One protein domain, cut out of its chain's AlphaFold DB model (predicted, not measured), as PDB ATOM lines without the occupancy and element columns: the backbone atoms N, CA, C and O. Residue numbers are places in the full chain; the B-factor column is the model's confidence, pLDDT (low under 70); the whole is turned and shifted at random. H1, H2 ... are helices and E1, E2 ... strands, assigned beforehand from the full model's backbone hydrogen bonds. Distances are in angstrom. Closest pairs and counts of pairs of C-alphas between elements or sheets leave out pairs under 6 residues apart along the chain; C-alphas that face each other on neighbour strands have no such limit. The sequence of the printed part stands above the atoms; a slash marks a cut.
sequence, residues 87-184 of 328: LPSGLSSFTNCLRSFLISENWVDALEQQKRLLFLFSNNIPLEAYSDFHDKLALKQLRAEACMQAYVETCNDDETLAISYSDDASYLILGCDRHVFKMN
ATOM      1  N   LEU A  87      26.917  47.088 -17.522       39.75
ATOM      2  CA  LEU A  87      28.244  47.483 -17.068       39.75
ATOM      3  C   LEU A  87      28.123  48.827 -16.331       39.75
ATOM      4  O   LEU A  87      27.684  49.810 -16.941       39.75
ATOM      5  N   PRO A  88      28.525  48.919 -15.047       41.94
ATOM      6  CA  PRO A  88      28.713  50.210 -14.405       41.94
ATOM      7  C   PRO A  88      29.576  51.053 -15.339       41.94
ATOM      8  O   PRO A  88      30.553  50.549 -15.898       41.94
ATOM      9  N   SER A  89      29.243  52.327 -15.534       44.47
ATOM     10  CA  SER A  89      29.962  53.211 -16.463       44.47
ATOM     11  C   SER A  89      31.494  53.178 -16.284       44.47
ATOM     12  O   SER A  89      32.226  53.422 -17.244       44.47
ATOM     13  N   GLY A  90      31.980  52.792 -15.095       42.72
ATOM     14  CA  GLY A  90      33.387  52.514 -14.786       42.72
ATOM     15  C   GLY A  90      34.027  51.337 -15.542       42.72
ATOM     16  O   GLY A  90      35.136  51.505 -16.049       42.72
ATOM     17  N   LEU A  91      33.352  50.192 -15.726       45.12
ATOM     18  CA  LEU A  91      33.937  49.021 -16.412       45.12
ATOM     19  C   LEU A  91      34.195  49.293 -17.906       45.12
ATOM     20  O   LEU A  91      35.191  48.843 -18.478       45.12
ATOM     21  N   SER A  92      33.326  50.087 -18.543       51.84
ATOM     22  CA  SER A  92      33.514  50.524 -19.937       51.84
ATOM     23  C   SER A  92      34.720  51.465 -20.096       51.84
ATOM     24  O   SER A  92      35.440  51.408 -21.091       51.84
ATOM     25  N   SER A  93      34.995  52.305 -19.092       53.22
ATOM     26  CA  SER A  93      36.179  53.172 -19.065       53.22
ATOM     27  C   SER A  93      37.453  52.353 -18.836       53.22
ATOM     28  O   SER A  93      38.464  52.560 -19.508       53.22
ATOM     29  N   PHE A  94      37.383  51.365 -17.945       55.19
ATOM     30  CA  PHE A  94      38.499  50.499 -17.588       55.19
ATOM     31  C   PHE A  94      38.949  49.574 -18.725       55.19
ATOM     32  O   PHE A  94      40.135  49.536 -19.052       55.19
ATOM     33  N   THR A  95      38.018  48.876 -19.380       58.47
ATOM     34  CA  THR A  95      38.325  48.013 -20.537       58.47
ATOM     35  C   THR A  95      38.983  48.804 -21.669       58.47
ATOM     36  O   THR A  95      39.929  48.322 -22.293       58.47
ATOM     37  N   ASN A  96      38.569  50.055 -21.883       60.38
ATOM     38  CA  ASN A  96      39.208  50.962 -22.836       60.38
ATOM     39  C   ASN A  96      40.600  51.434 -22.374       60.38
ATOM     40  O   ASN A  96      41.524  51.492 -23.187       60.38
ATOM     41  N   CYS A  97      40.779  51.716 -21.081       57.91
ATOM     42  CA  CYS A  97      42.063  52.102 -20.495       57.91
ATOM     43  C   CYS A  97      43.088  50.957 -20.583       57.91
ATOM     44  O   CYS A  97      44.169  51.136 -21.149       57.91
ATOM     45  N   LEU A  98      42.723  49.746 -20.147       62.31
ATOM     46  CA  LEU A  98      43.559  48.552 -20.289       62.31
ATOM     47  C   LEU A  98      43.848  48.213 -21.749       62.31
ATOM     48  O   LEU A  98      45.002  47.938 -22.076       62.31
ATOM     49  N   ARG A  99      42.851  48.280 -22.645       64.50
ATOM     50  CA  ARG A  99      43.092  48.123 -24.090       64.50
ATOM     51  C   ARG A  99      44.137  49.120 -24.576       64.50
ATOM     52  O   ARG A  99      45.067  48.712 -25.257       64.50
ATOM     53  N   SER A 100      44.047  50.391 -24.185       64.25
ATOM     54  CA  SER A 100      45.026  51.400 -24.608       64.25
ATOM     55  C   SER A 100      46.448  51.124 -24.103       64.25
ATOM     56  O   SER A 100      47.406  51.435 -24.804       64.25
ATOM     57  N   PHE A 101      46.604  50.503 -22.926       63.12
ATOM     58  CA  PHE A 101      47.915  50.115 -22.397       63.12
ATOM     59  C   PHE A 101      48.469  48.831 -23.017       63.12
ATOM     60  O   PHE A 101      49.685  48.674 -23.115       63.12
ATOM     61  N   LEU A 102      47.591  47.909 -23.410       63.47
ATOM     62  CA  LEU A 102      47.970  46.638 -24.022       63.47
ATOM     63  C   LEU A 102      48.198  46.760 -25.537       63.47
ATOM     64  O   LEU A 102      48.948  45.969 -26.109       63.47
ATOM     65  N   ILE A 103      47.593  47.758 -26.187       65.44
ATOM     66  CA  ILE A 103      47.851  48.108 -27.585       65.44
ATOM     67  C   ILE A 103      49.148  48.930 -27.639       65.44
ATOM     68  O   ILE A 103      49.145  50.152 -27.518       65.44
ATOM     69  N   SER A 104      50.273  48.237 -27.818       65.56
ATOM     70  CA  SER A 104      51.574  48.843 -28.120       65.56
ATOM     71  C   SER A 104      51.983  48.533 -29.559       65.56
ATOM     72  O   SER A 104      51.745  47.431 -30.054       65.56
ATOM     73  N   GLU A 105      52.652  49.480 -30.227       62.66
ATOM     74  CA  GLU A 105      53.310  49.229 -31.522       62.66
ATOM     75  C   GLU A 105      54.467  48.221 -31.385       62.66
ATOM     76  O   GLU A 105      54.840  47.555 -32.351       62.66
ATOM     77  N   ASN A 106      55.015  48.082 -30.173       77.38
ATOM     78  CA  ASN A 106      56.070  47.138 -29.834       77.38
ATOM     79  C   ASN A 106      55.498  45.943 -29.056       77.38
ATOM     80  O   ASN A 106      55.018  46.073 -27.928       77.38
ATOM     81  N   TRP A 107      55.604  44.754 -29.650       71.38
ATOM     82  CA  TRP A 107      55.098  43.509 -29.074       71.38
ATOM     83  C   TRP A 107      55.788  43.124 -27.756       71.38
ATOM     84  O   TRP A 107      55.167  42.460 -26.927       71.38
ATOM     85  N   VAL A 108      57.049  43.528 -27.552       76.38
ATOM     86  CA  VAL A 108      57.789  43.257 -26.308       76.38
ATOM     87  C   VAL A 108      57.123  44.007 -25.164       76.38
ATOM     88  O   VAL A 108      56.795  43.407 -24.144       76.38
ATOM     89  N   ASP A 109      56.828  45.290 -25.376       76.25
ATOM     90  CA  ASP A 109      56.156  46.119 -24.379       76.25
ATOM     91  C   ASP A 109      54.751  45.571 -24.084       76.25
ATOM     92  O   ASP A 109      54.362  45.475 -22.923       76.25
ATOM     93  N   ALA A 110      54.007  45.144 -25.114       71.12
ATOM     94  CA  ALA A 110      52.683  44.538 -24.944       71.12
ATOM     95  C   ALA A 110      52.730  43.241 -24.112       71.12
ATOM     96  O   ALA A 110      51.913  43.050 -23.206       71.12
ATOM     97  N   LEU A 111      53.706  42.364 -24.377       73.69
ATOM     98  CA  LEU A 111      53.903  41.126 -23.618       73.69
ATOM     99  C   LEU A 111      54.318  41.412 -22.167       73.69
ATOM    100  O   LEU A 111      53.846  40.740 -21.249       73.69
ATOM    101  N   GLU A 112      55.163  42.421 -21.943       78.12
ATOM    102  CA  GLU A 112      55.548  42.854 -20.600       78.12
ATOM    103  C   GLU A 112      54.339  43.393 -19.819       78.12
ATOM    104  O   GLU A 112      54.134  43.019 -18.661       78.12
ATOM    105  N   GLN A 113      53.492  44.213 -20.453       75.00
ATOM    106  CA  GLN A 113      52.266  44.712 -19.823       75.00
ATOM    107  C   GLN A 113      51.292  43.584 -19.482       75.00
ATOM    108  O   GLN A 113      50.738  43.572 -18.382       75.00
ATOM    109  N   GLN A 114      51.126  42.598 -20.368       72.81
ATOM    110  CA  GLN A 114      50.335  41.413 -20.043       72.81
ATOM    111  C   GLN A 114      50.914  40.675 -18.841       72.81
ATOM    112  O   GLN A 114      50.177  40.411 -17.896       72.81
ATOM    113  N   LYS A 115      52.226  40.407 -18.817       76.44
ATOM    114  CA  LYS A 115      52.874  39.743 -17.675       76.44
ATOM    115  C   LYS A 115      52.589  40.470 -16.355       76.44
ATOM    116  O   LYS A 115      52.297  39.815 -15.357       76.44
ATOM    117  N   ARG A 116      52.608  41.808 -16.351       77.50
ATOM    118  CA  ARG A 116      52.271  42.626 -15.172       77.50
ATOM    119  C   ARG A 116      50.813  42.477 -14.735       77.50
ATOM    120  O   ARG A 116      50.563  42.361 -13.540       77.50
ATOM    121  N   LEU A 117      49.857  42.429 -15.666       73.25
ATOM    122  CA  LEU A 117      48.451  42.169 -15.326       73.25
ATOM    123  C   LEU A 117      48.263  40.765 -14.741       73.25
ATOM    124  O   LEU A 117      47.601  40.601 -13.723       73.25
ATOM    125  N   LEU A 118      48.910  39.751 -15.321       71.88
ATOM    126  CA  LEU A 118      48.865  38.378 -14.796       71.88
ATOM    127  C   LEU A 118      49.471  38.251 -13.412       71.88
ATOM    128  O   LEU A 118      49.016  37.448 -12.593       71.88
ATOM    129  N   PHE A 119      50.481  39.064 -13.139       75.94
ATOM    130  CA  PHE A 119      51.061  39.150 -11.818       75.94
ATOM    131  C   PHE A 119      50.065  39.695 -10.785       75.94
ATOM    132  O   PHE A 119      50.030  39.174  -9.673       75.94
ATOM    133  N   LEU A 120      49.192  40.644 -11.142       76.56
ATOM    134  CA  LEU A 120      48.109  41.108 -10.257       76.56
ATOM    135  C   LEU A 120      47.095  39.996  -9.967       76.56
ATOM    136  O   LEU A 120      46.807  39.724  -8.800       76.56
ATOM    137  N   PHE A 121      46.635  39.295 -11.010       71.50
ATOM    138  CA  PHE A 121      45.710  38.165 -10.876       71.50
ATOM    139  C   PHE A 121      46.258  37.065  -9.966       71.50
ATOM    140  O   PHE A 121      45.552  36.554  -9.102       71.50
ATOM    141  N   SER A 122      47.544  36.740 -10.113       73.56
ATOM    142  CA  SER A 122      48.211  35.724  -9.287       73.56
ATOM    143  C   SER A 122      48.256  36.089  -7.799       73.56
ATOM    144  O   SER A 122      48.426  35.208  -6.963       73.56
ATOM    145  N   ASN A 123      48.112  37.377  -7.473       78.88
ATOM    146  CA  ASN A 123      48.099  37.901  -6.110       78.88
ATOM    147  C   ASN A 123      46.681  38.256  -5.619       78.88
ATOM    148  O   ASN A 123      46.552  38.919  -4.594       78.88
ATOM    149  N   ASN A 124      45.627  37.804  -6.313       82.50
ATOM    150  CA  ASN A 124      44.219  38.048  -5.965       82.50
ATOM    151  C   ASN A 124      43.856  39.538  -5.835       82.50
ATOM    152  O   ASN A 124      43.052  39.913  -4.980       82.50
ATOM    153  N   ILE A 125      44.461  40.399  -6.657       85.31
ATOM    154  CA  ILE A 125      44.108  41.821  -6.704       85.31
ATOM    155  C   ILE A 125      43.037  42.012  -7.779       85.31
ATOM    156  O   ILE A 125      43.329  41.709  -8.940       85.31
ATOM    157  N   PRO A 126      41.839  42.518  -7.426       85.06
ATOM    158  CA  PRO A 126      40.804  42.831  -8.403       85.06
ATOM    159  C   PRO A 126      41.304  43.840  -9.435       85.06
ATOM    160  O   PRO A 126      42.062  44.767  -9.117       85.06
ATOM    161  N   LEU A 127      40.875  43.670 -10.677       80.06
ATOM    162  CA  LEU A 127      41.247  44.570 -11.757       80.06
ATOM    163  C   LEU A 127      40.683  45.986 -11.544       80.06
ATOM    164  O   LEU A 127      41.361  46.969 -11.852       80.06
ATOM    165  N   GLU A 128      39.511  46.098 -10.925       82.31
ATOM    166  CA  GLU A 128      38.871  47.349 -10.514       82.31
ATOM    167  C   GLU A 128      39.737  48.105  -9.502       82.31
ATOM    168  O   GLU A 128      40.021  49.289  -9.689       82.31
ATOM    169  N   ALA A 129      40.286  47.397  -8.509       88.31
ATOM    170  CA  ALA A 129      41.214  47.973  -7.539       88.31
ATOM    171  C   ALA A 129      42.448  48.560  -8.240       88.31
ATOM    172  O   ALA A 129      42.893  49.672  -7.934       88.31
ATOM    173  N   TYR A 130      42.992  47.839  -9.221       88.38
ATOM    174  CA  TYR A 130      44.115  48.335 -10.008       88.38
ATOM    175  C   TYR A 130      43.752  49.572 -10.839       88.38
ATOM    176  O   TYR A 130      44.551  50.514 -10.900       88.38
ATOM    177  N   SER A 131      42.555  49.593 -11.435       83.62
ATOM    178  CA  SER A 131      42.020  50.754 -12.156       83.62
ATOM    179  C   SER A 131      41.951  51.977 -11.256       83.62
ATOM    180  O   SER A 131      42.531  53.018 -11.565       83.62
ATOM    181  N   ASP A 132      41.296  51.831 -10.110       88.81
ATOM    182  CA  ASP A 132      41.075  52.917  -9.167       88.81
ATOM    183  C   ASP A 132      42.395  53.482  -8.648       88.81
ATOM    184  O   ASP A 132      42.578  54.702  -8.569       88.81
ATOM    185  N   PHE A 133      43.359  52.605  -8.361       92.69
ATOM    186  CA  PHE A 133      44.715  52.997  -7.997       92.69
ATOM    187  C   PHE A 133      45.385  53.834  -9.096       92.69
ATOM    188  O   PHE A 133      46.001  54.870  -8.824       92.69
ATOM    189  N   HIS A 134      45.267  53.395 -10.348       89.62
ATOM    190  CA  HIS A 134      45.860  54.060 -11.501       89.62
ATOM    191  C   HIS A 134      45.257  55.438 -11.772       89.62
ATOM    192  O   HIS A 134      46.003  56.414 -11.938       89.62
ATOM    193  N   ASP A 135      43.930  55.514 -11.763       87.00
ATOM    194  CA  ASP A 135      43.169  56.729 -12.026       87.00
ATOM    195  C   ASP A 135      43.399  57.753 -10.918       87.00
ATOM    196  O   ASP A 135      43.769  58.903 -11.189       87.00
ATOM    197  N   LYS A 136      43.308  57.324  -9.653       92.56
ATOM    198  CA  LYS A 136      43.541  58.204  -8.503       92.56
ATOM    199  C   LYS A 136      44.935  58.824  -8.513       92.56
ATOM    200  O   LYS A 136      45.095  59.983  -8.121       92.56
ATOM    201  N   LEU A 137      45.949  58.069  -8.939       92.81
ATOM    202  CA  LEU A 137      47.350  58.505  -8.945       92.81
ATOM    203  C   LEU A 137      47.815  59.080 -10.293       92.81
ATOM    204  O   LEU A 137      48.998  59.445 -10.435       92.81
ATOM    205  N   ALA A 138      46.889  59.210 -11.251       89.06
ATOM    206  CA  ALA A 138      47.113  59.724 -12.598       89.06
ATOM    207  C   ALA A 138      48.377  59.117 -13.237       89.06
ATOM    208  O   ALA A 138      49.286  59.834 -13.687       89.06
ATOM    209  N   LEU A 139      48.492  57.788 -13.171       87.06
ATOM    210  CA  LEU A 139      49.673  57.060 -13.629       87.06
ATOM    211  C   LEU A 139      49.641  56.887 -15.148       87.06
ATOM    212  O   LEU A 139      48.698  56.353 -15.713       87.06
ATOM    213  N   LYS A 140      50.725  57.301 -15.813       82.81
ATOM    214  CA  LYS A 140      50.887  57.176 -17.275       82.81
ATOM    215  C   LYS A 140      51.467  55.836 -17.733       82.81
ATOM    216  O   LYS A 140      51.595  55.600 -18.924       82.81
ATOM    217  N   GLN A 141      51.923  55.018 -16.794       82.75
ATOM    218  CA  GLN A 141      52.569  53.733 -17.045       82.75
ATOM    219  C   GLN A 141      52.050  52.750 -16.016       82.75
ATOM    220  O   GLN A 141      51.938  53.140 -14.853       82.75
ATOM    221  N   LEU A 142      51.813  51.504 -16.424       82.69
ATOM    222  CA  LEU A 142      51.395  50.411 -15.549       82.69
ATOM    223  C   LEU A 142      52.401  50.188 -14.409       82.69
ATOM    224  O   LEU A 142      53.596  49.993 -14.649       82.69
ATOM    225  N   ARG A 143      51.913  50.247 -13.163       88.19
ATOM    226  CA  ARG A 143      52.694  50.047 -11.927       88.19
ATOM    227  C   ARG A 143      52.087  48.940 -11.063       88.19
ATOM    228  O   ARG A 143      51.659  49.188  -9.937       88.19
ATOM    229  N   ALA A 144      52.032  47.726 -11.611       86.69
ATOM    230  CA  ALA A 144      51.448  46.560 -10.944       86.69
ATOM    231  C   ALA A 144      52.088  46.284  -9.573       86.69
ATOM    232  O   ALA A 144      51.387  46.075  -8.589       86.69
ATOM    233  N   GLU A 145      53.412  46.388  -9.474       89.94
ATOM    234  CA  GLU A 145      54.157  46.117  -8.244       89.94
ATOM    235  C   GLU A 145      53.841  47.144  -7.153       89.94
ATOM    236  O   GLU A 145      53.686  46.787  -5.989       89.94
ATOM    237  N   ALA A 146      53.718  48.423  -7.526       92.38
ATOM    238  CA  ALA A 146      53.392  49.489  -6.581       92.38
ATOM    239  C   ALA A 146      51.954  49.362  -6.066       92.38
ATOM    240  O   ALA A 146      51.718  49.583  -4.877       92.38
ATOM    241  N   CYS A 147      51.019  48.988  -6.948       93.06
ATOM    242  CA  CYS A 147      49.649  48.678  -6.560       93.06
ATOM    243  C   CYS A 147      49.621  47.479  -5.613       93.06
ATOM    244  O   CYS A 147      49.039  47.571  -4.543       93.06
ATOM    245  N   MET A 148      50.317  46.392  -5.945       91.44
ATOM    246  CA  MET A 148      50.356  45.181  -5.126       91.44
ATOM    247  C   MET A 148      50.947  45.417  -3.738       91.44
ATOM    248  O   MET A 148      50.406  44.948  -2.747       91.44
ATOM    249  N   GLN A 149      52.036  46.178  -3.644       93.56
ATOM    250  CA  GLN A 149      52.635  46.521  -2.351       93.56
ATOM    251  C   GLN A 149      51.747  47.430  -1.494       93.56
ATOM    252  O   GLN A 149      51.993  47.571  -0.294       93.56
ATOM    253  N   ALA A 150      50.782  48.110  -2.110       95.94
ATOM    254  CA  ALA A 150      49.857  48.990  -1.421       95.94
ATOM    255  C   ALA A 150      48.518  48.324  -1.113       95.94
ATOM    256  O   ALA A 150      47.940  48.636  -0.079       95.94
ATOM    257  N   TYR A 151      48.012  47.467  -1.993       96.19
ATOM    258  CA  TYR A 151      46.695  46.864  -1.867       96.19
ATOM    259  C   TYR A 151      46.611  46.022  -0.594       96.19
ATOM    260  O   TYR A 151      47.510  45.236  -0.292       96.19
ATOM    261  N   VAL A 152      45.543  46.240   0.165       94.88
ATOM    262  CA  VAL A 152      45.277  45.549   1.425       94.88
ATOM    263  C   VAL A 152      44.141  44.566   1.206       94.88
ATOM    264  O   VAL A 152      44.346  43.360   1.303       94.88
ATOM    265  N   GLU A 153      42.959  45.085   0.880       93.69
ATOM    266  CA  GLU A 153      41.741  44.300   0.697       93.69
ATOM    267  C   GLU A 153      40.638  45.131   0.028       93.69
ATOM    268  O   GLU A 153      40.819  46.312  -0.271       93.69
ATOM    269  N   THR A 154      39.483  44.507  -0.193       91.06
ATOM    270  CA  THR A 154      38.260  45.155  -0.677       91.06
ATOM    271  C   THR A 154      37.186  45.002   0.388       91.06
ATOM    272  O   THR A 154      36.897  43.879   0.797       91.06
ATOM    273  N   CYS A 155      36.608  46.116   0.852       87.00
ATOM    274  CA  CYS A 155      35.600  46.072   1.914       87.00
ATOM    275  C   CYS A 155      34.213  45.638   1.419       87.00
ATOM    276  O   CYS A 155      33.390  45.237   2.240       87.00
ATOM    277  N   ASN A 156      33.943  45.696   0.108       81.56
ATOM    278  CA  ASN A 156      32.611  45.464  -0.461       81.56
ATOM    279  C   ASN A 156      31.548  46.298   0.300       81.56
ATOM    280  O   ASN A 156      31.818  47.419   0.750       81.56
ATOM    281  N   ASP A 157      30.355  45.737   0.501       79.75
ATOM    282  CA  ASP A 157      29.250  46.359   1.239       79.75
ATOM    283  C   ASP A 157      29.464  46.441   2.771       79.75
ATOM    284  O   ASP A 157      28.577  46.914   3.485       79.75
ATOM    285  N   ASP A 158      30.623  46.033   3.315       88.31
ATOM    286  CA  ASP A 158      30.912  46.183   4.749       88.31
ATOM    287  C   ASP A 158      31.300  47.632   5.086       88.31
ATOM    288  O   ASP A 158      32.443  48.084   4.951       88.31
ATOM    289  N   GLU A 159      30.305  48.395   5.532       90.25
ATOM    290  CA  GLU A 159      30.465  49.784   5.963       90.25
ATOM    291  C   GLU A 159      31.289  49.929   7.244       90.25
ATOM    292  O   GLU A 159      32.031  50.900   7.382       90.25
ATOM    293  N   THR A 160      31.236  48.954   8.153       91.81
ATOM    294  CA  THR A 160      31.978  49.041   9.419       91.81
ATOM    295  C   THR A 160      33.476  48.927   9.160       91.81
ATOM    296  O   THR A 160      34.267  49.711   9.694       91.81
ATOM    297  N   LEU A 161      33.864  47.985   8.298       89.88
ATOM    298  CA  LEU A 161      35.251  47.812   7.889       89.88
ATOM    299  C   LEU A 161      35.763  49.042   7.128       89.88
ATOM    300  O   LEU A 161      36.839  49.553   7.443       89.88
ATOM    301  N   ALA A 162      34.972  49.573   6.193       89.75
ATOM    302  CA  ALA A 162      35.339  50.773   5.444       89.75
ATOM    303  C   ALA A 162      35.555  51.996   6.353       89.75
ATOM    304  O   ALA A 162      36.548  52.705   6.192       89.75
ATOM    305  N   ILE A 163      34.675  52.211   7.340       91.25
ATOM    306  CA  ILE A 163      34.818  53.306   8.313       91.25
ATOM    307  C   ILE A 163      36.116  53.155   9.117       91.25
ATOM    308  O   ILE A 163      36.852  54.125   9.301       91.25
ATOM    309  N   SER A 164      36.444  51.928   9.541       93.94
ATOM    310  CA  SER A 164      37.665  51.674  10.316       93.94
ATOM    311  C   SER A 164      38.941  52.077   9.569       93.94
ATOM    312  O   SER A 164      39.876  52.592  10.180       93.94
ATOM    313  N   TYR A 165      38.955  51.915   8.242       93.38
ATOM    314  CA  TYR A 165      40.060  52.349   7.396       93.38
ATOM    315  C   TYR A 165      40.010  53.837   7.051       93.38
ATOM    316  O   TYR A 165      41.065  54.451   6.907       93.38
ATOM    317  N   SER A 166      38.821  54.439   6.927       90.31
ATOM    318  CA  SER A 166      38.705  55.861   6.585       90.31
ATOM    319  C   SER A 166      39.190  56.784   7.699       90.31
ATOM    320  O   SER A 166      39.658  57.888   7.416       90.31
ATOM    321  N   ASP A 167      39.106  56.328   8.949       92.56
ATOM    322  CA  ASP A 167      39.547  57.092  10.117       92.56
ATOM    323  C   ASP A 167      41.078  57.089  10.291       92.56
ATOM    324  O   ASP A 167      41.628  57.935  11.004       92.56
ATOM    325  N   ASP A 168      41.794  56.182   9.618       94.38
ATOM    326  CA  ASP A 168      43.253  56.091   9.665       94.38
ATOM    327  C   ASP A 168      43.893  56.646   8.381       94.38
ATOM    328  O   ASP A 168      43.844  56.055   7.302       94.38
ATOM    329  N   ALA A 169      44.609  57.766   8.522       93.25
ATOM    330  CA  ALA A 169      45.349  58.427   7.440       93.25
ATOM    331  C   ALA A 169      46.461  57.561   6.800       93.25
ATOM    332  O   ALA A 169      47.094  57.966   5.817       93.25
ATOM    333  N   SER A 170      46.741  56.385   7.364       95.81
ATOM    334  CA  SER A 170      47.637  55.373   6.803       95.81
ATOM    335  C   SER A 170      47.015  54.587   5.653       95.81
ATOM    336  O   SER A 170      47.751  53.849   4.992       95.81
ATOM    337  N   TYR A 171      45.718  54.749   5.389       96.25
ATOM    338  CA  TYR A 171      45.009  54.069   4.314       96.25
ATOM    339  C   TYR A 171      44.335  55.047   3.352       96.25
ATOM    340  O   TYR A 171      44.122  56.226   3.631       96.25
ATOM    341  N   LEU A 172      44.056  54.538   2.163       95.38
ATOM    342  CA  LEU A 172      43.382  55.215   1.074       95.38
ATOM    343  C   LEU A 172      42.315  54.265   0.545       95.38
ATOM    344  O   LEU A 172      42.642  53.176   0.085       95.38
ATOM    345  N   ILE A 173      41.058  54.692   0.605       94.88
ATOM    346  CA  ILE A 173      39.918  53.928   0.094       94.88
ATOM    347  C   ILE A 173      39.509  54.519  -1.251       94.88
ATOM    348  O   ILE A 173      39.341  55.738  -1.360       94.88
ATOM    349  N   LEU A 174      39.376  53.669  -2.268       93.00
ATOM    350  CA  LEU A 174      39.029  54.056  -3.635       93.00
ATOM    351  C   LEU A 174      37.891  53.192  -4.185       93.00
ATOM    352  O   LEU A 174      37.660  52.087  -3.700       93.00
ATOM    353  N   GLY A 175      37.208  53.704  -5.208       86.12
ATOM    354  CA  GLY A 175      36.187  52.950  -5.931       86.12
ATOM    355  C   GLY A 175      34.833  52.849  -5.246       86.12
ATOM    356  O   GLY A 175      34.646  53.264  -4.099       86.12
ATOM    357  N   CYS A 176      33.879  52.271  -5.976       81.25
ATOM    358  CA  CYS A 176      32.560  51.917  -5.449       81.25
ATOM    359  C   CYS A 176      32.642  50.728  -4.482       81.25
ATOM    360  O   CYS A 176      31.985  50.759  -3.445       81.25
ATOM    361  N   ASP A 177      33.523  49.763  -4.763       83.94
ATOM    362  CA  ASP A 177      33.706  48.547  -3.954       83.94
ATOM    363  C   ASP A 177      34.649  48.754  -2.754       83.94
ATOM    364  O   ASP A 177      34.920  47.830  -1.983       83.94
ATOM    365  N   ARG A 178      35.121  49.995  -2.558       92.19
ATOM    366  CA  ARG A 178      35.929  50.431  -1.408       92.19
ATOM    367  C   ARG A 178      37.218  49.617  -1.274       92.19
ATOM    368  O   ARG A 178      37.496  49.003  -0.245       92.19
ATOM    369  N   HIS A 179      38.026  49.637  -2.328       93.94
ATOM    370  CA  HIS A 179      39.350  49.031  -2.336       93.94
ATOM    371  C   HIS A 179      40.297  49.816  -1.425       93.94
ATOM    372  O   HIS A 179      40.448  51.035  -1.560       93.94
ATOM    373  N   VAL A 180      40.944  49.111  -0.504       96.19
ATOM    374  CA  VAL A 180      41.795  49.687   0.534       96.19
ATOM    375  C   VAL A 180      43.260  49.563   0.136       96.19
ATOM    376  O   VAL A 180      43.773  48.475  -0.128       96.19
ATOM    377  N   PHE A 181      43.961  50.693   0.159       97.25
ATOM    378  CA  PHE A 181      45.386  50.793  -0.124       97.25
ATOM    379  C   PHE A 181      46.130  51.403   1.056       97.25
ATOM    380  O   PHE A 181      45.758  52.446   1.580       97.25
ATOM    381  N   LYS A 182      47.252  50.806   1.439       97.62
ATOM    382  CA  LYS A 182      48.180  51.361   2.417       97.62
ATOM    383  C   LYS A 182      48.954  52.539   1.822       97.62
ATOM    384  O   LYS A 182      49.624  52.407   0.796       97.62
ATOM    385  N   MET A 183      48.961  53.670   2.525       96.19
ATOM    386  CA  MET A 183      49.680  54.900   2.174       96.19
ATOM    387  C   MET A 183      51.198  54.764   2.350       96.19
ATOM    388  O   MET A 183      51.816  55.309   3.274       96.19
ATOM    389  N   ASN A 184      51.826  54.041   1.427       95.62
ATOM    390  CA  ASN A 184      53.276  53.935   1.330       95.62
ATOM    391  C   ASN A 184      53.913  55.221   0.747       95.62
ATOM    392  O   ASN A 184      53.232  56.166   0.337       95.62
TER     393      ASN A 184
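Overview. This is residues 87 to 184 of the 328 residues of the protein "T5orf172 domain-containing protein" of Pseudomonas pelagia (UniProt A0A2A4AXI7). A small three-stranded sheet near one end has H3 over one face and H5 over the other, while H1 and H2 make a V at the far end that opens toward H3 and H4. The printed part has 98 residues with five named helices and three named strands, in the order H1 H2 H3 H4 E1 H5 E2 E3. The sheet, E1 E3 E2, is antiparallel; the class is mostly helix. The whole is compact, radius of gyration of the C-alphas 14.1 A, with spans of 45 by 29 by 24 A.

Arrangement. Begin with H1, residues 89 to 102: its residues 101 to 102 alone touch H2, residues 107 to 122, at a steep tilt of 47 degrees, opposite ways; the closest C-alphas, Leu 102 and Ala 110, are 5.2 A apart. H2 touches H4, residues 144 to 150, with residues 116 to 120 alone; the closest C-alphas, Arg 116 and Ala 144, are 5.8 A apart. H3, residues 127 to 136, is on the sheet of E1, 151 to 154, E3, 179 to 182, and E2, 171 to 174, at a height of 9.4 A. H5, residues 159 to 166, is on the opposite face at 8.9 A: three layers, helices on both faces. E1, H5, E2 form a split strand-helix-strand unit, E3 between its same-way strands, with a right-handed crossover. Within hydrogen-bond range, find N 152 and O 180, 2.9 A, between E1 and E3, and N 172 and O 181, 2.8 A, in the hairpin E2 and E3. Every O i to N i+4 pair is within range in H2, H3, H4 and H5, and 9 of 10 in H1.

Along the chain. Find C-alpha 89 at (29.962, 53.211, -16.463); H1 runs 20.6 A from there. H2 spans 22.4 A and H3 14.2 A. E3 ends at C-alpha 182, (48.180, 51.361, 2.417).

Size, cuts and confidence. The two farthest C-alphas, Glu 105 and Thr 160, are 46.2 A apart. The printed part has no cut and no long link. Residues 87 to 105 are under 70 in pLDDT.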